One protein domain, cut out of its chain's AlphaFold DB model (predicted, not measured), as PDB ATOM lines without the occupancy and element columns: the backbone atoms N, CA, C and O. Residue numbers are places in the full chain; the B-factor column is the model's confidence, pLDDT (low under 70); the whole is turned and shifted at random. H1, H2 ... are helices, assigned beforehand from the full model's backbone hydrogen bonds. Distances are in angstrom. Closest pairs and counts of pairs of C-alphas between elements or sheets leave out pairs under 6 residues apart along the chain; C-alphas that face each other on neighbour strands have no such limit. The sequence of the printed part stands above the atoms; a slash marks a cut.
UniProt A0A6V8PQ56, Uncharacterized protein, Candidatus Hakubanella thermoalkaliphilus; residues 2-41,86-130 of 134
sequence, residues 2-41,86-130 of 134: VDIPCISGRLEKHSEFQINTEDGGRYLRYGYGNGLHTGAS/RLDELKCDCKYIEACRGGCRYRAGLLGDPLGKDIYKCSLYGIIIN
ATOM      1  N   VAL A   2      13.430   0.885  15.875       87.88
ATOM      2  CA  VAL A   2      13.554   2.134  16.649       87.88
ATOM      3  C   VAL A   2      12.878   1.881  17.986       87.88
ATOM      4  O   VAL A   2      11.737   1.422  18.007       87.88
ATOM      5  N   ASP A   3      13.582   2.131  19.083       89.00
ATOM      6  CA  ASP A   3      13.057   1.959  20.437       89.00
ATOM      7  C   ASP A   3      13.560   3.086  21.339       89.00
ATOM      8  O   ASP A   3      14.505   3.799  20.999       89.00
ATOM      9  N   ILE A   4      12.903   3.238  22.482       92.12
ATOM     10  CA  ILE A   4      13.234   4.216  23.506       92.12
ATOM     11  C   ILE A   4      13.826   3.468  24.703       92.12
ATOM     12  O   ILE A   4      13.113   2.649  25.301       92.12
ATOM     13  N   PRO A   5      15.092   3.731  25.074       92.50
ATOM     14  CA  PRO A   5      15.696   3.146  26.262       92.50
ATOM     15  C   PRO A   5      14.806   3.346  27.490       92.50
ATOM     16  O   PRO A   5      14.200   4.402  27.677       92.50
ATOM     17  N   CYS A   6      14.697   2.312  28.317       93.44
ATOM     18  CA  CYS A   6      14.110   2.469  29.641       93.44
ATOM     19  C   CYS A   6      15.171   3.052  30.579       93.44
ATOM     20  O   CYS A   6      16.340   2.683  30.463       93.44
ATOM     21  N   ILE A   7      14.766   3.908  31.520       93.56
ATOM     22  CA  ILE A   7      15.652   4.400  32.584       93.56
ATOM     23  C   ILE A   7      15.972   3.221  33.512       93.56
ATOM     24  O   ILE A   7      15.229   2.928  34.442       93.56
ATOM     25  N   SER A   8      17.035   2.492  33.188       93.00
ATOM     26  CA  SER A   8      17.534   1.343  33.939       93.00
ATOM     27  C   SER A   8      19.046   1.199  33.743       93.00
ATOM     28  O   SER A   8      19.614   1.670  32.747       93.00
ATOM     29  N   GLY A   9      19.722   0.566  34.702       92.19
ATOM     30  CA  GLY A   9      21.160   0.333  34.650       92.19
ATOM     31  C   GLY A   9      21.933   1.650  34.669       92.19
ATOM     32  O   GLY A   9      21.702   2.511  35.511       92.19
ATOM     33  N   ARG A  10      22.863   1.854  33.726       94.56
ATOM     34  CA  ARG A  10      23.666   3.093  33.692       94.56
ATOM     35  C   ARG A  10      22.821   4.348  33.454       94.56
ATOM     36  O   ARG A  10      23.208   5.411  33.926       94.56
ATOM     37  N   LEU A  11      21.682   4.229  32.769       94.62
ATOM     38  CA  LEU A  11      20.823   5.373  32.464       94.62
ATOM     39  C   LEU A  11      20.108   5.926  33.707       94.62
ATOM     40  O   LEU A  11      19.709   7.083  33.705       94.62
ATOM     41  N   GLU A  12      20.013   5.154  34.796       95.19
ATOM     42  CA  GLU A  12      19.460   5.625  36.080       95.19
ATOM     43  C   GLU A  12      20.224   6.827  36.642       95.19
ATOM     44  O   GLU A  12      19.639   7.679  37.302       95.19
ATOM     45  N   LYS A  13      21.529   6.911  36.355       96.94
ATOM     46  CA  LYS A  13      22.401   8.013  36.783       96.94
ATOM     47  C   LYS A  13      22.548   9.117  35.734       96.94
ATOM     48  O   LYS A  13      23.286  10.063  35.981       96.94
ATOM     49  N   HIS A  14      21.895   8.962  34.583       95.62
ATOM     50  CA  HIS A  14      22.047   9.828  33.416       95.62
ATOM     51  C   HIS A  14      20.700  10.106  32.731       95.62
ATOM     52  O   HIS A  14      20.565  10.010  31.506       95.62
ATOM     53  N   SER A  15      19.666  10.386  33.524       92.62
ATOM     54  CA  SER A  15      18.302  10.588  33.026       92.62
ATOM     55  C   SER A  15      18.167  11.801  32.098       92.62
ATOM     56  O   SER A  15      17.209  11.865  31.333       92.62
ATOM     57  N   GLU A  16      19.145  12.711  32.081       95.06
ATOM     58  CA  GLU A  16      19.268  13.806  31.116       95.06
ATOM     59  C   GLU A  16      19.350  13.332  29.657       95.06
ATOM     60  O   GLU A  16      18.977  14.073  28.749       95.06
ATOM     61  N   PHE A  17      19.794  12.092  29.414       94.44
ATOM     62  CA  PHE A  17      19.798  11.496  28.074       94.44
ATOM     63  C   PHE A  17      18.468  10.835  27.702       94.44
ATOM     64  O   PHE A  17      18.316  10.347  26.578       94.44
ATOM     65  N   GLN A  18      17.493  10.800  28.616       95.00
ATOM     66  CA  GLN A  18      16.169  10.284  28.310       95.00
ATOM     67  C   GLN A  18      15.425  11.265  27.404       95.00
ATOM     68  O   GLN A  18      15.204  12.428  27.734       95.00
ATOM     69  N   ILE A  19      14.961  10.765  26.265       94.38
ATOM     70  CA  ILE A  19      14.101  11.541  25.379       94.38
ATOM     71  C   ILE A  19      12.729  11.786  26.017       94.38
ATOM     72  O   ILE A  19      12.132  10.890  26.630       94.38
ATOM     73  N   ASN A  20      12.202  12.997  25.834       94.12
ATOM     74  CA  ASN A  20      10.856  13.324  26.282       94.12
ATOM     75  C   ASN A  20       9.801  12.451  25.573       94.12
ATOM     76  O   ASN A  20      10.020  11.895  24.492       94.12
ATOM     77  N   THR A  21       8.638  12.319  26.208       94.31
ATOM     78  CA  THR A  21       7.570  11.414  25.772       94.31
ATOM     79  C   THR A  21       7.052  11.722  24.366       94.31
ATOM     80  O   THR A  21       6.813  10.786  23.602       94.31
ATOM     81  N   GLU A  22       6.906  13.005  24.016       93.88
ATOM     82  CA  GLU A  22       6.374  13.453  22.721       93.88
ATOM     83  C   GLU A  22       7.327  13.091  21.578       93.88
ATOM     84  O   GLU A  22       6.934  12.417  20.620       93.88
ATOM     85  N   ASP A  23       8.600  13.469  21.699       95.12
ATOM     86  CA  ASP A  23       9.611  13.179  20.687       95.12
ATOM     87  C   ASP A  23       9.864  11.671  20.577       95.12
ATOM     88  O   ASP A  23       9.934  11.136  19.469       95.12
ATOM     89  N   GLY A  24       9.916  10.956  21.706       94.50
ATOM     90  CA  GLY A  24      10.048   9.501  21.712       94.50
ATOM     91  C   GLY A  24       8.865   8.811  21.026       94.50
ATOM     92  O   GLY A  24       9.059   7.960  20.157       94.50
ATOM     93  N   GLY A  25       7.634   9.224  21.338       93.94
ATOM     94  CA  GLY A  25       6.424   8.740  20.672       93.94
ATOM     95  C   GLY A  25       6.421   9.034  19.170       93.94
ATOM     96  O   GLY A  25       6.076   8.161  18.367       93.94
ATOM     97  N   ARG A  26       6.873  10.230  18.767       94.06
ATOM     98  CA  ARG A  26       7.049  10.609  17.358       94.06
ATOM     99  C   ARG A  26       8.053   9.709  16.648       94.06
ATOM    100  O   ARG A  26       7.749   9.226  15.558       94.06
ATOM    101  N   TYR A  27       9.224   9.473  17.237       94.06
ATOM    102  CA  TYR A  27      10.288   8.702  16.595       94.06
ATOM    103  C   TYR A  27       9.982   7.208  16.492       94.06
ATOM    104  O   TYR A  27      10.421   6.569  15.537       94.06
ATOM    105  N   LEU A  28       9.137   6.661  17.371       91.69
ATOM    106  CA  LEU A  28       8.663   5.277  17.255       91.69
ATOM    107  C   LEU A  28       7.925   4.979  15.934       91.69
ATOM    108  O   LEU A  28       7.806   3.806  15.580       91.69
ATOM    109  N   ARG A  29       7.456   5.994  15.187       89.50
ATOM    110  CA  ARG A  29       6.877   5.823  13.836       89.50
ATOM    111  C   ARG A  29       7.878   5.326  12.798       89.50
ATOM    112  O   ARG A  29       7.464   4.721  11.818       89.50
ATOM    113  N   TYR A  30       9.170   5.561  13.012       91.00
ATOM    114  CA  TYR A  30      10.230   5.128  12.099       91.00
ATOM    115  C   TYR A  30      10.688   3.685  12.353       91.00
ATOM    116  O   TYR A  30      11.584   3.185  11.674       91.00
ATOM    117  N   GLY A  31      10.091   2.991  13.329       84.50
ATOM    118  CA  GLY A  31      10.300   1.559  13.505       84.50
ATOM    119  C   GLY A  31       9.773   0.776  12.299       84.50
ATOM    120  O   GLY A  31       8.630   0.952  11.894       84.50
ATOM    121  N   TYR A  32      10.601  -0.106  11.738       71.56
ATOM    122  CA  TYR A  32      10.213  -1.013  10.657       71.56
ATOM    123  C   TYR A  32       9.787  -2.389  11.200       71.56
ATOM    124  O   TYR A  32      10.392  -2.896  12.151       71.56
ATOM    125  N   GLY A  33       8.780  -3.002  10.565       66.38
ATOM    126  CA  GLY A  33       8.199  -4.295  10.943       66.38
ATOM    127  C   GLY A  33       7.152  -4.207  12.063       66.38
ATOM    128  O   GLY A  33       6.893  -3.142  12.615       66.38
ATOM    129  N   ASN A  34       6.567  -5.347  12.446       61.06
ATOM    130  CA  ASN A  34       5.541  -5.436  13.504       61.06
ATOM    131  C   ASN A  34       6.099  -5.264  14.942       61.06
ATOM    132  O   ASN A  34       5.430  -5.604  15.917       61.06
ATOM    133  N   GLY A  35       7.324  -4.742  15.090       61.16
ATOM    134  CA  GLY A  35       8.081  -4.721  16.344       61.16
ATOM    135  C   GLY A  35       8.771  -6.057  16.663       61.16
ATOM    136  O   GLY A  35       8.448  -7.096  16.099       61.16
ATOM    137  N   LEU A  36       9.738  -6.028  17.591       53.38
ATOM    138  CA  LEU A  36      10.535  -7.195  18.023       53.38
ATOM    139  C   LEU A  36       9.731  -8.260  18.790       53.38
ATOM    140  O   LEU A  36      10.261  -9.318  19.123       53.38
ATOM    141  N   HIS A  37       8.473  -7.973  19.124       61.81
ATOM    142  CA  HIS A  37       7.695  -8.763  20.068       61.81
ATOM    143  C   HIS A  37       6.305  -9.055  19.510       61.81
ATOM    144  O   HIS A  37       5.314  -8.444  19.906       61.81
ATOM    145  N   THR A  38       6.248  -9.993  18.566       62.09
ATOM    146  CA  THR A  38       4.995 -10.502  18.000       62.09
ATOM    147  C   THR A  38       4.076 -11.031  19.106       62.09
ATOM    148  O   THR A  38       4.526 -11.707  20.035       62.09
ATOM    149  N   GLY A  39       2.784 -10.732  19.000       65.69
ATOM    150  CA  GLY A  39       1.736 -11.252  19.877       65.69
ATOM    151  C   GLY A  39       0.601 -11.878  19.071       65.69
ATOM    152  O   GLY A  39       0.601 -11.808  17.843       65.69
ATOM    153  N   ALA A  40      -0.371 -12.456  19.771       82.94
ATOM    154  CA  ALA A  40      -1.639 -12.892  19.193       82.94
ATOM    155  C   ALA A  40      -2.782 -11.993  19.682       82.94
ATOM    156  O   ALA A  40      -2.638 -11.263  20.669       82.94
ATOM    157  N   SER A  41      -3.919 -12.064  18.985       88.31
ATOM    158  CA  SER A  41      -5.154 -11.372  19.372       88.31
ATOM    159  C   SER A  41      -5.473 -11.595  20.853       88.31
ATOM    160  O   SER A  41      -5.336 -12.712  21.349       88.31
ATOM    161  N   ARG A  86      -3.224 -10.816  29.344       95.56
ATOM    162  CA  ARG A  86      -4.331 -10.523  28.434       95.56
ATOM    163  C   ARG A  86      -4.527  -9.016  28.302       95.56
ATOM    164  O   ARG A  86      -4.176  -8.240  29.188       95.56
ATOM    165  N   LEU A  87      -5.076  -8.579  27.174       95.31
ATOM    166  CA  LEU A  87      -5.322  -7.154  26.939       95.31
ATOM    167  C   LEU A  87      -6.398  -6.577  27.864       95.31
ATOM    168  O   LEU A  87      -6.299  -5.406  28.216       95.31
ATOM    169  N   ASP A  88      -7.371  -7.386  28.287       96.50
ATOM    170  CA  ASP A  88      -8.428  -6.988  29.230       96.50
ATOM    171  C   ASP A  88      -7.927  -6.803  30.674       96.50
ATOM    172  O   ASP A  88      -8.602  -6.168  31.479       96.50
ATOM    173  N   GLU A  89      -6.723  -7.283  30.995       97.25
ATOM    174  CA  GLU A  89      -6.055  -7.033  32.279       97.25
ATOM    175  C   GLU A  89      -5.301  -5.691  32.306       97.25
ATOM    176  O   GLU A  89      -4.890  -5.219  33.369       97.25
ATOM    177  N   LEU A  90      -5.072  -5.067  31.145       96.94
ATOM    178  CA  LEU A  90      -4.323  -3.817  31.063       96.94
ATOM    179  C   LEU A  90      -5.180  -2.625  31.486       96.94
ATOM    180  O   LEU A  90      -6.332  -2.485  31.087       96.94
ATOM    181  N   LYS A  91      -4.563  -1.658  32.172       96.69
ATOM    182  CA  LYS A  91      -5.157  -0.347  32.488       96.69
ATOM    183  C   LYS A  91      -5.104   0.592  31.276       96.69
ATOM    184  O   LYS A  91      -4.575   1.707  31.329       96.69
ATOM    185  N   CYS A  92      -5.594   0.100  30.142       94.56
ATOM    186  CA  CYS A  92      -5.651   0.792  28.865       94.56
ATOM    187  C   CYS A  92      -7.108   0.920  28.426       94.56
ATOM    188  O   CYS A  92      -7.803  -0.078  28.305       94.56
ATOM    189  N   ASP A  93      -7.528   2.140  28.113       93.12
ATOM    190  CA  ASP A  93      -8.846   2.421  27.550       93.12
ATOM    191  C   ASP A  93      -8.650   3.228  26.262       93.12
ATOM    192  O   ASP A  93      -8.528   4.453  26.273       93.12
ATOM    193  N   CYS A  94      -8.411   2.521  25.154       95.19
ATOM    194  CA  CYS A  94      -8.249   3.143  23.843       95.19
ATOM    195  C   CYS A  94      -8.494   2.148  22.703       95.19
ATOM    196  O   CYS A  94      -8.184   0.961  22.803       95.19
ATOM    197  N   LYS A  95      -8.932   2.667  21.551       95.50
ATOM    198  CA  LYS A  95      -9.177   1.874  20.331       95.50
ATOM    199  C   LYS A  95      -7.931   1.215  19.722       95.50
ATOM    200  O   LYS A  95      -8.050   0.381  18.834       95.50
ATOM    201  N   TYR A  96      -6.734   1.602  20.163       93.75
ATOM    202  CA  TYR A  96      -5.470   1.121  19.602       93.75
ATOM    203  C   TYR A  96      -4.892  -0.086  20.345       93.75
ATOM    204  O   TYR A  96      -3.821  -0.552  19.968       93.75
ATOM    205  N   ILE A  97      -5.561  -0.594  21.388       92.94
ATOM    206  CA  ILE A  97      -5.024  -1.651  22.258       92.94
ATOM    207  C   ILE A  97      -4.628  -2.924  21.493       92.94
ATOM    208  O   ILE A  97      -3.578  -3.502  21.763       92.94
ATOM    209  N   GLU A  98      -5.394  -3.302  20.469       91.06
ATOM    210  CA  GLU A  98      -5.081  -4.436  19.590       91.06
ATOM    211  C   GLU A  98      -3.866  -4.168  18.688       91.06
ATOM    212  O   GLU A  98      -3.092  -5.075  18.393       91.06
ATOM    213  N   ALA A  99      -3.648  -2.922  18.265       89.56
ATOM    214  CA  ALA A  99      -2.501  -2.563  17.434       89.56
ATOM    215  C   ALA A  99      -1.222  -2.400  18.270       89.56
ATOM    216  O   ALA A  99      -0.151  -2.854  17.873       89.56
ATOM    217  N   CYS A 100      -1.321  -1.757  19.436       90.56
ATOM    218  CA  CYS A 100      -0.173  -1.458  20.288       90.56
ATOM    219  C   CYS A 100       0.185  -2.598  21.246       90.56
ATOM    220  O   CYS A 100       1.313  -2.637  21.739       90.56
ATOM    221  N   ARG A 101      -0.762  -3.504  21.532       92.00
ATOM    222  CA  ARG A 101      -0.621  -4.633  22.472       92.00
ATOM    223  C   ARG A 101      -0.198  -4.196  23.880       92.00
ATOM    224  O   ARG A 101       0.560  -4.883  24.566       92.00
ATOM    225  N   GLY A 102      -0.631  -2.998  24.276       92.38
ATOM    226  CA  GLY A 102      -0.208  -2.314  25.498       92.38
ATOM    227  C   GLY A 102       1.181  -1.666  25.429       92.38
ATOM    228  O   GLY A 102       1.551  -0.936  26.338       92.38
ATOM    229  N   GLY A 103       1.983  -1.884  24.390       92.38
ATOM    230  CA  GLY A 103       3.387  -1.464  24.375       92.38
ATOM    231  C   GLY A 103       4.274  -2.310  25.299       92.38
ATOM    232  O   GLY A 103       3.923  -3.424  25.698       92.38
ATOM    233  N   CYS A 104       5.459  -1.801  25.632       93.38
ATOM    234  CA  CYS A 104       6.471  -2.538  26.381       93.38
ATOM    235  C   CYS A 104       6.058  -2.745  27.848       93.38
ATOM    236  O   CYS A 104       5.958  -1.796  28.624       93.38
ATOM    237  N   ARG A 105       5.850  -4.009  28.243       93.38
ATOM    238  CA  ARG A 105       5.467  -4.372  29.619       93.38
ATOM    239  C   ARG A 105       6.601  -4.183  30.624       93.38
ATOM    240  O   ARG A 105       6.334  -3.851  31.773       93.38
ATOM    241  N   TYR A 106       7.850  -4.330  30.184       94.00
ATOM    242  CA  TYR A 106       9.013  -4.025  31.017       94.00
ATOM    243  C   TYR A 106       9.058  -2.528  31.358       94.00
ATOM    244  O   TYR A 106       9.131  -2.160  32.526       94.00
ATOM    245  N   ARG A 107       8.881  -1.665  30.346       94.19
ATOM    246  CA  ARG A 107       8.813  -0.207  30.516       94.19
ATOM    247  C   ARG A 107       7.661   0.219  31.425       94.19
ATOM    248  O   ARG A 107       7.878   1.019  32.322       94.19
ATOM    249  N   ALA A 108       6.462  -0.334  31.228       95.12
ATOM    250  CA  ALA A 108       5.317  -0.057  32.099       95.12
ATOM    251  C   ALA A 108       5.611  -0.421  33.570       95.12
ATOM    252  O   ALA A 108       5.346   0.376  34.467       95.12
ATOM    253  N   GLY A 109       6.247  -1.577  33.808       94.88
ATOM    254  CA  GLY A 109       6.683  -1.993  35.142       94.88
ATOM    255  C   GLY A 109       7.657  -1.010  35.798       94.88
ATOM    256  O   GLY A 109       7.459  -0.650  36.954       94.88
ATOM    257  N   LEU A 110       8.652  -0.514  35.054       94.62
ATOM    258  CA  LEU A 110       9.590   0.503  35.556       94.62
ATOM    259  C   LEU A 110       8.920   1.852  35.856       94.62
ATOM    260  O   LEU A 110       9.373   2.575  36.736       94.62
ATOM    261  N   LEU A 111       7.827   2.180  35.164       93.44
ATOM    262  CA  LEU A 111       7.009   3.368  35.438       93.44
ATOM    263  C   LEU A 111       6.058   3.185  36.638       93.44
ATOM    264  O   LEU A 111       5.282   4.088  36.942       93.44
ATOM    265  N   GLY A 112       6.115   2.036  37.318       94.06
ATOM    266  CA  GLY A 112       5.409   1.762  38.569       94.06
ATOM    267  C   GLY A 112       4.244   0.779  38.456       94.06
ATOM    268  O   GLY A 112       3.737   0.341  39.486       94.06
ATOM    269  N   ASP A 113       3.819   0.393  37.246       95.50
ATOM    270  CA  ASP A 113       2.700  -0.538  37.070       95.50
ATOM    271  C   ASP A 113       2.872  -1.441  35.830       95.50
ATOM    272  O   ASP A 113       2.725  -0.972  34.697       95.50
ATOM    273  N   PRO A 114       3.113  -2.759  35.992       93.12
ATOM    274  CA  PRO A 114       3.261  -3.684  34.864       93.12
ATOM    275  C   PRO A 114       1.982  -3.849  34.020       93.12
ATOM    276  O   PRO A 114       2.064  -4.251  32.851       93.12
ATOM    277  N   LEU A 115       0.810  -3.516  34.570       96.50
ATOM    278  CA  LEU A 115      -0.474  -3.461  33.859       96.50
ATOM    279  C   LEU A 115      -0.791  -2.049  33.343       96.50
ATOM    280  O   LEU A 115      -1.752  -1.858  32.598       96.50
ATOM    281  N   GLY A 116       0.042  -1.066  33.687       96.25
ATOM    282  CA  GLY A 116      -0.082   0.328  33.293       96.25
ATOM    283  C   GLY A 116       0.264   0.605  31.829       96.25
ATOM    284  O   GLY A 116       0.496  -0.290  31.004       96.25
ATOM    285  N   LYS A 117       0.286   1.894  31.496       95.25
ATOM    286  CA  LYS A 117       0.516   2.399  30.140       95.25
ATOM    287  C   LYS A 117       2.009   2.472  29.814       95.25
ATOM    288  O   LYS A 117       2.822   2.876  30.637       95.25
ATOM    289  N   ASP A 118       2.356   2.157  28.570       95.19
ATOM    290  CA  ASP A 118       3.642   2.545  27.989       95.19
ATOM    291  C   ASP A 118       3.517   3.966  27.421       95.19
ATOM    292  O   ASP A 118       2.918   4.161  26.362       95.19
ATOM    293  N   ILE A 119       4.063   4.961  28.124       95.38
ATOM    294  CA  ILE A 119       3.841   6.383  27.813       95.38
ATOM    295  C   ILE A 119       4.310   6.786  26.410       95.38
ATOM    296  O   ILE A 119       3.621   7.551  25.735       95.38
ATOM    297  N   TYR A 120       5.416   6.223  25.919       95.19
ATOM    298  CA  TYR A 120       5.920   6.518  24.576       95.19
ATOM    299  C   TYR A 120       5.008   5.919  23.513       95.19
ATOM    300  O   TYR A 120       4.727   6.548  22.490       95.19
ATOM    301  N   LYS A 121       4.487   4.711  23.767       93.44
ATOM    302  CA  LYS A 121       3.548   4.080  22.842       93.44
ATOM    303  C   LYS A 121       2.177   4.745  22.881       93.44
ATOM    304  O   LYS A 121       1.573   4.911  21.831       93.44
ATOM    305  N   CYS A 122       1.721   5.220  24.034       95.50
ATOM    306  CA  CYS A 122       0.532   6.062  24.125       95.50
ATOM    307  C   CYS A 122       0.702   7.388  23.369       95.50
ATOM    308  O   CYS A 122      -0.214   7.781  22.649       95.50
ATOM    309  N   SER A 123       1.860   8.043  23.476       95.56
ATOM    310  CA  SER A 123       2.142   9.289  22.750       95.56
ATOM    311  C   SER A 123       2.185   9.096  21.232       95.56
ATOM    312  O   SER A 123       1.615   9.902  20.499       95.56
ATOM    313  N   LEU A 124       2.731   7.974  20.745       93.62
ATOM    314  CA  LEU A 124       2.668   7.604  19.325       93.62
ATOM    315  C   LEU A 124       1.234   7.656  18.760       93.62
ATOM    316  O   LEU A 124       1.040   8.107  17.632       93.62
ATOM    317  N   TYR A 125       0.252   7.191  19.538       93.88
ATOM    318  CA  TYR A 125      -1.165   7.154  19.157       93.88
ATOM    319  C   TYR A 125      -1.961   8.397  19.596       93.88
ATOM    320  O   TYR A 125      -3.184   8.413  19.446       93.88
ATOM    321  N   GLY A 126      -1.301   9.419  20.152       94.00
ATOM    322  CA  GLY A 126      -1.948  10.645  20.631       94.00
ATOM    323  C   GLY A 126      -2.831  10.457  21.871       94.00
ATOM    324  O   GLY A 126      -3.712  11.270  22.115       94.00
ATOM    325  N   ILE A 127      -2.628   9.384  22.644       94.12
ATOM    326  CA  ILE A 127      -3.391   9.097  23.875       94.12
ATOM    327  C   ILE A 127      -2.845   9.878  25.076       94.12
ATOM    328  O   ILE A 127      -3.591  10.208  25.992       94.12
ATOM    329  N   ILE A 128      -1.536  10.140  25.090       90.12
ATOM    330  CA  ILE A 128      -0.881  10.999  26.080       90.12
ATOM    331  C   ILE A 128      -0.199  12.123  25.315       90.12
ATOM    332  O   ILE A 128       0.631  11.867  24.439       90.12
ATOM    333  N   ILE A 129      -0.549  13.353  25.668       73.50
ATOM    334  CA  ILE A 129       0.074  14.576  25.178       73.50
ATOM    335  C   ILE A 129       0.519  15.316  26.440       73.50
ATOM    336  O   ILE A 129      -0.308  15.596  27.302       73.50
ATOM    337  N   ASN A 130       1.820  15.554  26.605       63.06
ATOM    338  CA  ASN A 130       2.283  16.411  27.693       63.06
ATOM    339  C   ASN A 130       2.032  17.864  27.276       63.06
ATOM    340  O   ASN A 130       2.614  18.322  26.299       63.06
TER     341      ASN A 130
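This is residues 2 to 41 and 86 to 130 of the 134 residues of an uncharacterized protein of Candidatus Hakubanella thermoalkaliphilus (UniProt A0A6V8PQ56). With little regular structure, the domain is mostly loops round one pair of helices, H2 and H5, packed at a steep tilt; H3 and H4 lie close to H5, while residues 9 to 14, holding H1, stick out. Of 85 printed residues, 31 are in five named helices, H1 to H5 along the chain, with no named strand: all helix. It is compact, with a radius of gyration of the C-alphas of 12.7 A, spanning 37 by 26 by 26 A.

H2, residues 21 to 30, runs 15.3 A from C-alpha 21 at (7.570, 11.414, 25.772). H5, residues 119 to 124, spans 8.7 A and ends at C-alpha 124 (2.668, 7.604, 19.325). H4 is residues 105 to 110, 8.7 A; H3, 97 to 100, 5.2 A; H1, 9 to 13, 8.1 A.

H2 and H5 touch, the same way at a steep tilt of 52 degrees; their closest C-alphas, Gly 25 and Leu 124, are 4.1 A apart. H4 is close to H5 but not clearly touching, its closest C-alphas Ala 108 and Ile 119 at 7.9 A; so is H3, Cys 100 and Lys 121 at 7.1 A. H1 and H2 are apart. Each O i to N i+4 pair is within hydrogen-bond range in H4 and H5, 4 of 6 in H2 and 0 of 1 in H1, where 2 of 2 O i to N i+3 pairs are; H3 is too short for such a pair.

Residues 42 to 85 are not printed; C-alphas 41 and 86 are 9.1 A apart across the cut. Of the links printed whole, none is long. Residues 33 to 39 and 130 have pLDDT under 70.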